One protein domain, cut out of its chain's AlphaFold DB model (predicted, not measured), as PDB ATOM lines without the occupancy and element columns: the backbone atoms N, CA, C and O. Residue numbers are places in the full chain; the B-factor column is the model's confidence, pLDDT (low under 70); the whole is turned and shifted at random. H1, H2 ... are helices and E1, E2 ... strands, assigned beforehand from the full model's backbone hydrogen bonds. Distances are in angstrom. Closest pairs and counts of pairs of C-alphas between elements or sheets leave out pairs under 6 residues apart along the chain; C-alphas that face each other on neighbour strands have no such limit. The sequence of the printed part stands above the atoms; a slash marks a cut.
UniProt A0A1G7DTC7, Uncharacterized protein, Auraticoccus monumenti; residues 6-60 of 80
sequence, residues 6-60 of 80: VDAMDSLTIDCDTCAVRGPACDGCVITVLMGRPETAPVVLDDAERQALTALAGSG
ATOM      1  N   VAL A   6      13.027  -4.597 -24.406       44.88
ATOM      2  CA  VAL A   6      12.506  -3.363 -23.794       44.88
ATOM      3  C   VAL A   6      13.718  -2.607 -23.256       44.88
ATOM      4  O   VAL A   6      14.434  -3.183 -22.438       44.88
ATOM      5  N   ASP A   7      13.967  -1.376 -23.713       50.00
ATOM      6  CA  ASP A   7      15.071  -0.537 -23.206       50.00
ATOM      7  C   ASP A   7      14.560   0.751 -22.516       50.00
ATOM      8  O   ASP A   7      13.401   1.148 -22.659       50.00
ATOM      9  N   ALA A   8      15.437   1.365 -21.713       50.47
ATOM     10  CA  ALA A   8      15.276   1.952 -20.379       50.47
ATOM     11  C   ALA A   8      14.375   3.198 -20.199       50.47
ATOM     12  O   ALA A   8      14.404   3.809 -19.130       50.47
ATOM     13  N   MET A   9      13.532   3.557 -21.169       56.72
ATOM     14  CA  MET A   9      12.421   4.511 -20.998       56.72
ATOM     15  C   MET A   9      11.218   4.064 -21.855       56.72
ATOM     16  O   MET A   9      11.002   4.557 -22.954       56.72
ATOM     17  N   ASP A  10      10.482   3.070 -21.348       59.28
ATOM     18  CA  ASP A  10       9.178   2.533 -21.802       59.28
ATOM     19  C   ASP A  10       8.973   2.130 -23.281       59.28
ATOM     20  O   ASP A  10       7.845   1.942 -23.748       59.28
ATOM     21  N   SER A  11      10.055   1.934 -24.037       52.84
ATOM     22  CA  SER A  11       9.978   1.518 -25.444       52.84
ATOM     23  C   SER A  11      10.170   0.004 -25.615       52.84
ATOM     24  O   SER A  11      11.108  -0.589 -25.079       52.84
ATOM     25  N   LEU A  12       9.262  -0.633 -26.365       67.56
ATOM     26  CA  LEU A  12       9.269  -2.052 -26.735       67.56
ATOM     27  C   LEU A  12       9.768  -2.204 -28.180       67.56
ATOM     28  O   LEU A  12       9.089  -1.795 -29.117       67.56
ATOM     29  N   THR A  13      10.911  -2.853 -28.375       72.69
ATOM     30  CA  THR A  13      11.551  -3.072 -29.681       72.69
ATOM     31  C   THR A  13      11.354  -4.505 -30.172       72.69
ATOM     32  O   THR A  13      11.836  -5.459 -29.563       72.69
ATOM     33  N   ILE A  14      10.676  -4.674 -31.307       75.50
ATOM     34  CA  ILE A  14      10.452  -5.958 -31.982       75.50
ATOM     35  C   ILE A  14      11.565  -6.197 -33.009       75.50
ATOM     36  O   ILE A  14      11.529  -5.654 -34.114       75.50
ATOM     37  N   ASP A  15      12.518  -7.064 -32.659       75.50
ATOM     38  CA  ASP A  15      13.558  -7.543 -33.574       75.50
ATOM     39  C   ASP A  15      13.035  -8.691 -34.459       75.50
ATOM     40  O   ASP A  15      12.765  -9.812 -34.009       75.50
ATOM     41  N   CYS A  16      12.872  -8.394 -35.749       76.00
ATOM     42  CA  CYS A  16      12.395  -9.352 -36.739       76.00
ATOM     43  C   CYS A  16      13.489 -10.303 -37.245       76.00
ATOM     44  O   CYS A  16      13.138 -11.360 -37.776       76.00
ATOM     45  N   ASP A  17      14.776  -9.990 -37.075       71.81
ATOM     46  CA  ASP A  17      15.875 -10.822 -37.572       71.81
ATOM     47  C   ASP A  17      16.160 -12.026 -36.673       71.81
ATOM     48  O   ASP A  17      16.500 -13.100 -37.175       71.81
ATOM     49  N   THR A  18      15.901 -11.910 -35.369       68.31
ATOM     50  CA  THR A  18      16.080 -13.002 -34.393       68.31
ATOM     51  C   THR A  18      14.773 -13.704 -33.986       68.31
ATOM     52  O   THR A  18      14.774 -14.623 -33.149       68.31
ATOM     53  N   CYS A  19      13.643 -13.328 -34.598       73.19
ATOM     54  CA  CYS A  19      12.309 -13.837 -34.269       73.19
ATOM     55  C   CYS A  19      12.177 -15.359 -34.491       73.19
ATOM     56  O   CYS A  19      12.364 -15.882 -35.589       73.19
ATOM     57  N   ALA A  20      11.773 -16.084 -33.441       72.12
ATOM     58  CA  ALA A  20      11.721 -17.552 -33.427       72.12
ATOM     59  C   ALA A  20      10.687 -18.171 -34.388       72.12
ATOM     60  O   ALA A  20      10.755 -19.364 -34.671       72.12
ATOM     61  N   VAL A  21       9.726 -17.375 -34.860       74.06
ATOM     62  CA  VAL A  21       8.649 -17.805 -35.768       74.06
ATOM     63  C   VAL A  21       8.651 -17.020 -37.085       74.06
ATOM     64  O   VAL A  21       7.640 -16.997 -37.792       74.06
ATOM     65  N   ARG A  22       9.773 -16.359 -37.417       72.44
ATOM     66  CA  ARG A  22       9.927 -15.577 -38.652       72.44
ATOM     67  C   ARG A  22       9.668 -16.457 -39.875       72.44
ATOM     68  O   ARG A  22      10.315 -17.484 -40.050       72.44
ATOM     69  N   GLY A  23       8.731 -16.037 -40.723       72.75
ATOM     70  CA  GLY A  23       8.240 -16.804 -41.868       72.75
ATOM     71  C   GLY A  23       6.839 -17.362 -41.604       72.75
ATOM     72  O   GLY A  23       5.869 -16.701 -41.963       72.75
ATOM     73  N   PRO A  24       6.701 -18.529 -40.951       74.50
ATOM     74  CA  PRO A  24       5.432 -19.251 -40.856       74.50
ATOM     75  C   PRO A  24       4.345 -18.532 -40.044       74.50
ATOM     76  O   PRO A  24       3.176 -18.878 -40.172       74.50
ATOM     77  N   ALA A  25       4.700 -17.550 -39.210       73.94
ATOM     78  CA  ALA A  25       3.731 -16.740 -38.465       73.94
ATOM     79  C   ALA A  25       3.633 -15.284 -38.959       73.94
ATOM     80  O   ALA A  25       2.914 -14.491 -38.350       73.94
ATOM     81  N   CYS A  26       4.349 -14.908 -40.027       74.31
ATOM     82  CA  CYS A  26       4.386 -13.520 -40.496       74.31
ATOM     83  C   CYS A  26       3.031 -13.050 -41.034       74.31
ATOM     84  O   CYS A  26       2.641 -11.925 -40.748       74.31
ATOM     85  N   ASP A  27       2.269 -13.916 -41.701       69.75
ATOM     86  CA  ASP A  27       0.983 -13.540 -42.306       69.75
ATOM     87  C   ASP A  27      -0.098 -13.167 -41.272       69.75
ATOM     88  O   ASP A  27      -1.082 -12.511 -41.602       69.75
ATOM     89  N   GLY A  28       0.094 -13.549 -40.002       67.44
ATOM     90  CA  GLY A  28      -0.757 -13.168 -38.870       67.44
ATOM     91  C   GLY A  28      -0.051 -12.291 -37.832       67.44
ATOM     92  O   GLY A  28      -0.545 -12.153 -36.712       67.44
ATOM     93  N   CYS A  29       1.128 -11.752 -38.155       76.19
ATOM     94  CA  CYS A  29       1.908 -10.928 -37.240       76.19
ATOM     95  C   CYS A  29       1.377  -9.489 -37.216       76.19
ATOM     96  O   CYS A  29       1.110  -8.898 -38.260       76.19
ATOM     97  N   VAL A  30       1.304  -8.889 -36.024       73.81
ATOM     98  CA  VAL A  30       0.859  -7.497 -35.836       73.81
ATOM     99  C   VAL A  30       1.672  -6.495 -36.669       73.81
ATOM    100  O   VAL A  30       1.102  -5.544 -37.193       73.81
ATOM    101  N   ILE A  31       2.970  -6.741 -36.896       74.88
ATOM    102  CA  ILE A  31       3.792  -5.872 -37.751       74.88
ATOM    103  C   ILE A  31       3.343  -5.923 -39.210       74.88
ATOM    104  O   ILE A  31       3.244  -4.888 -39.857       74.88
ATOM    105  N   THR A  32       3.015  -7.112 -39.714       70.88
ATOM    106  CA  THR A  32       2.544  -7.276 -41.095       70.88
ATOM    107  C   THR A  32       1.218  -6.559 -41.328       70.88
ATOM    108  O   THR A  32       1.009  -6.002 -42.399       70.88
ATOM    109  N   VAL A  33       0.366  -6.495 -40.304       67.50
ATOM    110  CA  VAL A  33      -0.898  -5.750 -40.356       67.50
ATOM    111  C   VAL A  33      -0.679  -4.232 -40.324       67.50
ATOM    112  O   VAL A  33      -1.363  -3.512 -41.045       67.50
ATOM    113  N   LEU A  34       0.257  -3.734 -39.511       70.00
ATOM    114  CA  LEU A  34       0.455  -2.290 -39.314       70.00
ATOM    115  C   LEU A  34       1.374  -1.634 -40.352       70.00
ATOM    116  O   LEU A  34       1.153  -0.486 -40.720       70.00
ATOM    117  N   MET A  35       2.413  -2.338 -40.801       66.25
ATOM    118  CA  MET A  35       3.496  -1.786 -41.629       66.25
ATOM    119  C   MET A  35       3.746  -2.568 -42.921       66.25
ATOM    120  O   MET A  35       4.606  -2.186 -43.709       66.25
ATOM    121  N   GLY A  36       3.008  -3.655 -43.165       61.38
ATOM    122  CA  GLY A  36       3.419  -4.652 -44.149       61.38
ATOM    123  C   GLY A  36       4.568  -5.509 -43.613       61.38
ATOM    124  O   GLY A  36       5.003  -5.371 -42.468       61.38
ATOM    125  N   ARG A  37       5.030  -6.478 -44.408       54.09
ATOM    126  CA  ARG A  37       6.123  -7.359 -43.981       54.09
ATOM    127  C   ARG A  37       7.380  -6.498 -43.788       54.09
ATOM    128  O   ARG A  37       7.825  -5.885 -44.752       54.09
ATOM    129  N   PRO A  38       7.960  -6.434 -42.582       52.78
ATOM    130  CA  PRO A  38       9.166  -5.656 -42.371       52.78
ATOM    131  C   PRO A  38      10.307  -6.451 -43.006       52.78
ATOM    132  O   PRO A  38      10.765  -7.460 -42.466       52.78
ATOM    133  N   GLU A  39      10.714  -6.071 -44.214       57.12
ATOM    134  CA  GLU A  39      11.837  -6.730 -44.883       57.12
ATOM    135  C   GLU A  39      13.178  -6.409 -44.208       57.12
ATOM    136  O   GLU A  39      14.106  -7.205 -44.344       57.12
ATOM    137  N   THR A  40      13.286  -5.283 -43.487       54.03
ATOM    138  CA  THR A  40      14.606  -4.697 -43.190       54.03
ATOM    139  C   THR A  40      14.771  -3.913 -41.881       54.03
ATOM    140  O   THR A  40      15.905  -3.530 -41.606       54.03
ATOM    141  N   ALA A  41      13.739  -3.658 -41.059       60.16
ATOM    142  CA  ALA A  41      13.919  -2.860 -39.833       60.16
ATOM    143  C   ALA A  41      13.064  -3.323 -38.636       60.16
ATOM    144  O   ALA A  41      11.913  -3.735 -38.831       60.16
ATOM    145  N   PRO A  42      13.604  -3.245 -37.401       61.00
ATOM    146  CA  PRO A  42      12.852  -3.513 -36.183       61.00
ATOM    147  C   PRO A  42      11.778  -2.447 -35.950       61.00
ATOM    148  O   PRO A  42      11.949  -1.275 -36.283       61.00
ATOM    149  N   VAL A  43      10.665  -2.865 -35.352       72.50
ATOM    150  CA  VAL A  43       9.555  -1.972 -35.005       72.50
ATOM    151  C   VAL A  43       9.631  -1.622 -33.532       72.50
ATOM    152  O   VAL A  43       9.599  -2.518 -32.691       72.50
ATOM    153  N   VAL A  44       9.677  -0.330 -33.229       76.19
ATOM    154  CA  VAL A  44       9.655   0.191 -31.861       76.19
ATOM    155  C   VAL A  44       8.252   0.709 -31.561       76.19
ATOM    156  O   VAL A  44       7.707   1.470 -32.354       76.19
ATOM    157  N   LEU A  45       7.674   0.267 -30.446       81.31
ATOM    158  CA  LEU A  45       6.382   0.718 -29.935       81.31
ATOM    159  C   LEU A  45       6.581   1.365 -28.574       81.31
ATOM    160  O   LEU A  45       7.204   0.765 -27.690       81.31
ATOM    161  N   ASP A  46       6.006   2.540 -28.377       82.31
ATOM    162  CA  ASP A  46       5.905   3.110 -27.044       82.31
ATOM    163  C   ASP A  46       4.818   2.410 -26.202       82.31
ATOM    164  O   ASP A  46       4.144   1.452 -26.608       82.31
ATOM    165  N   ASP A  47       4.694   2.861 -24.963       83.12
ATOM    166  CA  ASP A  47       3.758   2.338 -23.979       83.12
ATOM    167  C   ASP A  47       2.287   2.525 -24.391       83.12
ATOM    168  O   ASP A  47       1.470   1.603 -24.293       83.12
ATOM    169  N   ALA A  48       1.959   3.696 -24.939       86.31
ATOM    170  CA  ALA A  48       0.612   4.028 -25.380       86.31
ATOM    171  C   ALA A  48       0.218   3.216 -26.622       86.31
ATOM    172  O   ALA A  48      -0.888   2.676 -26.691       86.31
ATOM    173  N   GLU A  49       1.132   3.062 -27.575       87.94
ATOM    174  CA  GLU A  49       0.955   2.254 -28.778       87.94
ATOM    175  C   GLU A  49       0.780   0.771 -28.430       87.94
ATOM    176  O   GLU A  49      -0.155   0.115 -28.902       87.94
ATOM    177  N   ARG A  50       1.609   0.237 -27.525       86.50
ATOM    178  CA  ARG A  50       1.476  -1.134 -27.003       86.50
ATOM    179  C   ARG A  50       0.116  -1.362 -26.346       86.50
ATOM    180  O   ARG A  50      -0.511  -2.415 -26.535       86.50
ATOM    181  N   GLN A  51      -0.355  -0.384 -25.584       88.81
ATOM    182  CA  GLN A  51      -1.641  -0.449 -24.899       88.81
ATOM    183  C   GLN A  51      -2.813  -0.378 -25.890       88.81
ATOM    184  O   GLN A  51      -3.755  -1.168 -25.783       88.81
ATOM    185  N   ALA A  52      -2.719   0.473 -26.914       91.56
ATOM    186  CA  ALA A  52      -3.700   0.553 -27.992       91.56
ATOM    187  C   ALA A  52      -3.822  -0.775 -28.756       91.56
ATOM    188  O   ALA A  52      -4.928  -1.285 -28.948       91.56
ATOM    189  N   LEU A  53      -2.698  -1.399 -29.122       87.94
ATOM    190  CA  LEU A  53      -2.705  -2.700 -29.802       87.94
ATOM    191  C   LEU A  53      -3.293  -3.810 -28.928       87.94
ATOM    192  O   LEU A  53      -4.007  -4.681 -29.429       87.94
ATOM    193  N   THR A  54      -3.047  -3.759 -27.618       88.62
ATOM    194  CA  THR A  54      -3.632  -4.704 -26.657       88.62
ATOM    195  C   THR A  54      -5.152  -4.556 -26.587       88.62
ATOM    196  O   THR A  54      -5.867  -5.558 -26.599       88.62
ATOM    197  N   ALA A  55      -5.665  -3.323 -26.583       93.56
ATOM    198  CA  ALA A  55      -7.102  -3.052 -26.595       93.56
ATOM    199  C   ALA A  55      -7.775  -3.529 -27.898       93.56
ATOM    200  O   ALA A  55      -8.848  -4.140 -27.875       93.56
ATOM    201  N   LEU A  56      -7.122  -3.314 -29.042       90.44
ATOM    202  CA  LEU A  56      -7.612  -3.784 -30.340       90.44
ATOM    203  C   LEU A  56      -7.625  -5.319 -30.433       90.44
ATOM    204  O   LEU A  56      -8.596  -5.903 -30.910       90.44
ATOM    205  N   ALA A  57      -6.597  -5.994 -29.916       90.81
ATOM    206  CA  ALA A  57      -6.582  -7.454 -29.839       90.81
ATOM    207  C   ALA A  57      -7.651  -7.993 -28.869       90.81
ATOM    208  O   ALA A  57      -8.351  -8.952 -29.189       90.81
ATOM    209  N   GLY A  58      -7.837  -7.344 -27.713       88.88
ATOM    210  CA  GLY A  58      -8.869  -7.703 -26.734       88.88
ATOM    211  C   GLY A  58     -10.304  -7.569 -27.260       88.88
ATOM    212  O   GLY A  58     -11.195  -8.275 -26.794       88.88
ATOM    213  N   SER A  59     -10.522  -6.708 -28.258       94.38
ATOM    214  CA  SER A  59     -11.808  -6.537 -28.954       94.38
ATOM    215  C   SER A  59     -11.964  -7.411 -30.206       94.38
ATOM    216  O   SER A  59     -13.023  -7.393 -30.831       94.38
ATOM    217  N   GLY A  60     -10.944  -8.195 -30.574       88.62
ATOM    218  CA  GLY A  60     -10.970  -9.079 -31.743       88.62
ATOM    219  C   GLY A  60     -10.746  -8.376 -33.085       88.62
ATOM    220  O   GLY A  60     -10.889  -9.005 -34.131       88.62
TER     221      GLY A  60
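AT A GLANCE: This is residues 6 to 60 of the 80 residues of an uncharacterized protein of Auraticoccus monumenti (UniProt A0A1G7DTC7). A short ribbon of two strands, E1 and E2, makes one side of an open C; helix H2 leaves one end of it, while a long loop and short helix H1 lie toward the other. The 55 printed residues run E1, H1, E2, H2, a mixed class with 25 in named elements; the antiparallel sheet's order is E1 - E2. The whole is only just compact, close to loose: radius of gyration of the C-alphas 11.7 A, spans 30 by 27 by 18 A.

HOW THE PARTS SIT: Residues 6 to 7 pair antiparallel with 11 to 12 of E1, residues 11 to 14. Its antiparallel neighbour is E2, residues 43 to 45, at 151 degrees; find N 12 and O 45 within hydrogen-bond range, 2.8 A. H1, residues 30 to 35, comes closest to E2 at the C-alphas of Ile 31 and Val 43, 7.5 A. H2, residues 47 to 58, comes closest to E1 at those of Ser 11 and Asp 47, 6.4 A. H1 and H2 are only just apart, closest 8.5 A. In both helices every O i to N i+4 pair is within hydrogen-bond range.

IN THESE COORDINATES: Find C-alpha 11 at (9.978, 1.518, -25.444), where E1 begins its 9.9 A; H1 spans 8.6 A and E2 6.6 A. H2 runs 16.4 A to C-alpha 58 at (-8.869, -7.703, -26.734).

THE WHOLE: The C-alphas of Met 9 and Pro 24 are farthest apart, 31.7 A. The printed part has no cut; the link E1 to H1 is long, 15 residues. In this model pLDDT is under 70 at 19 residues, among them 6 to 12 and 35 to 42.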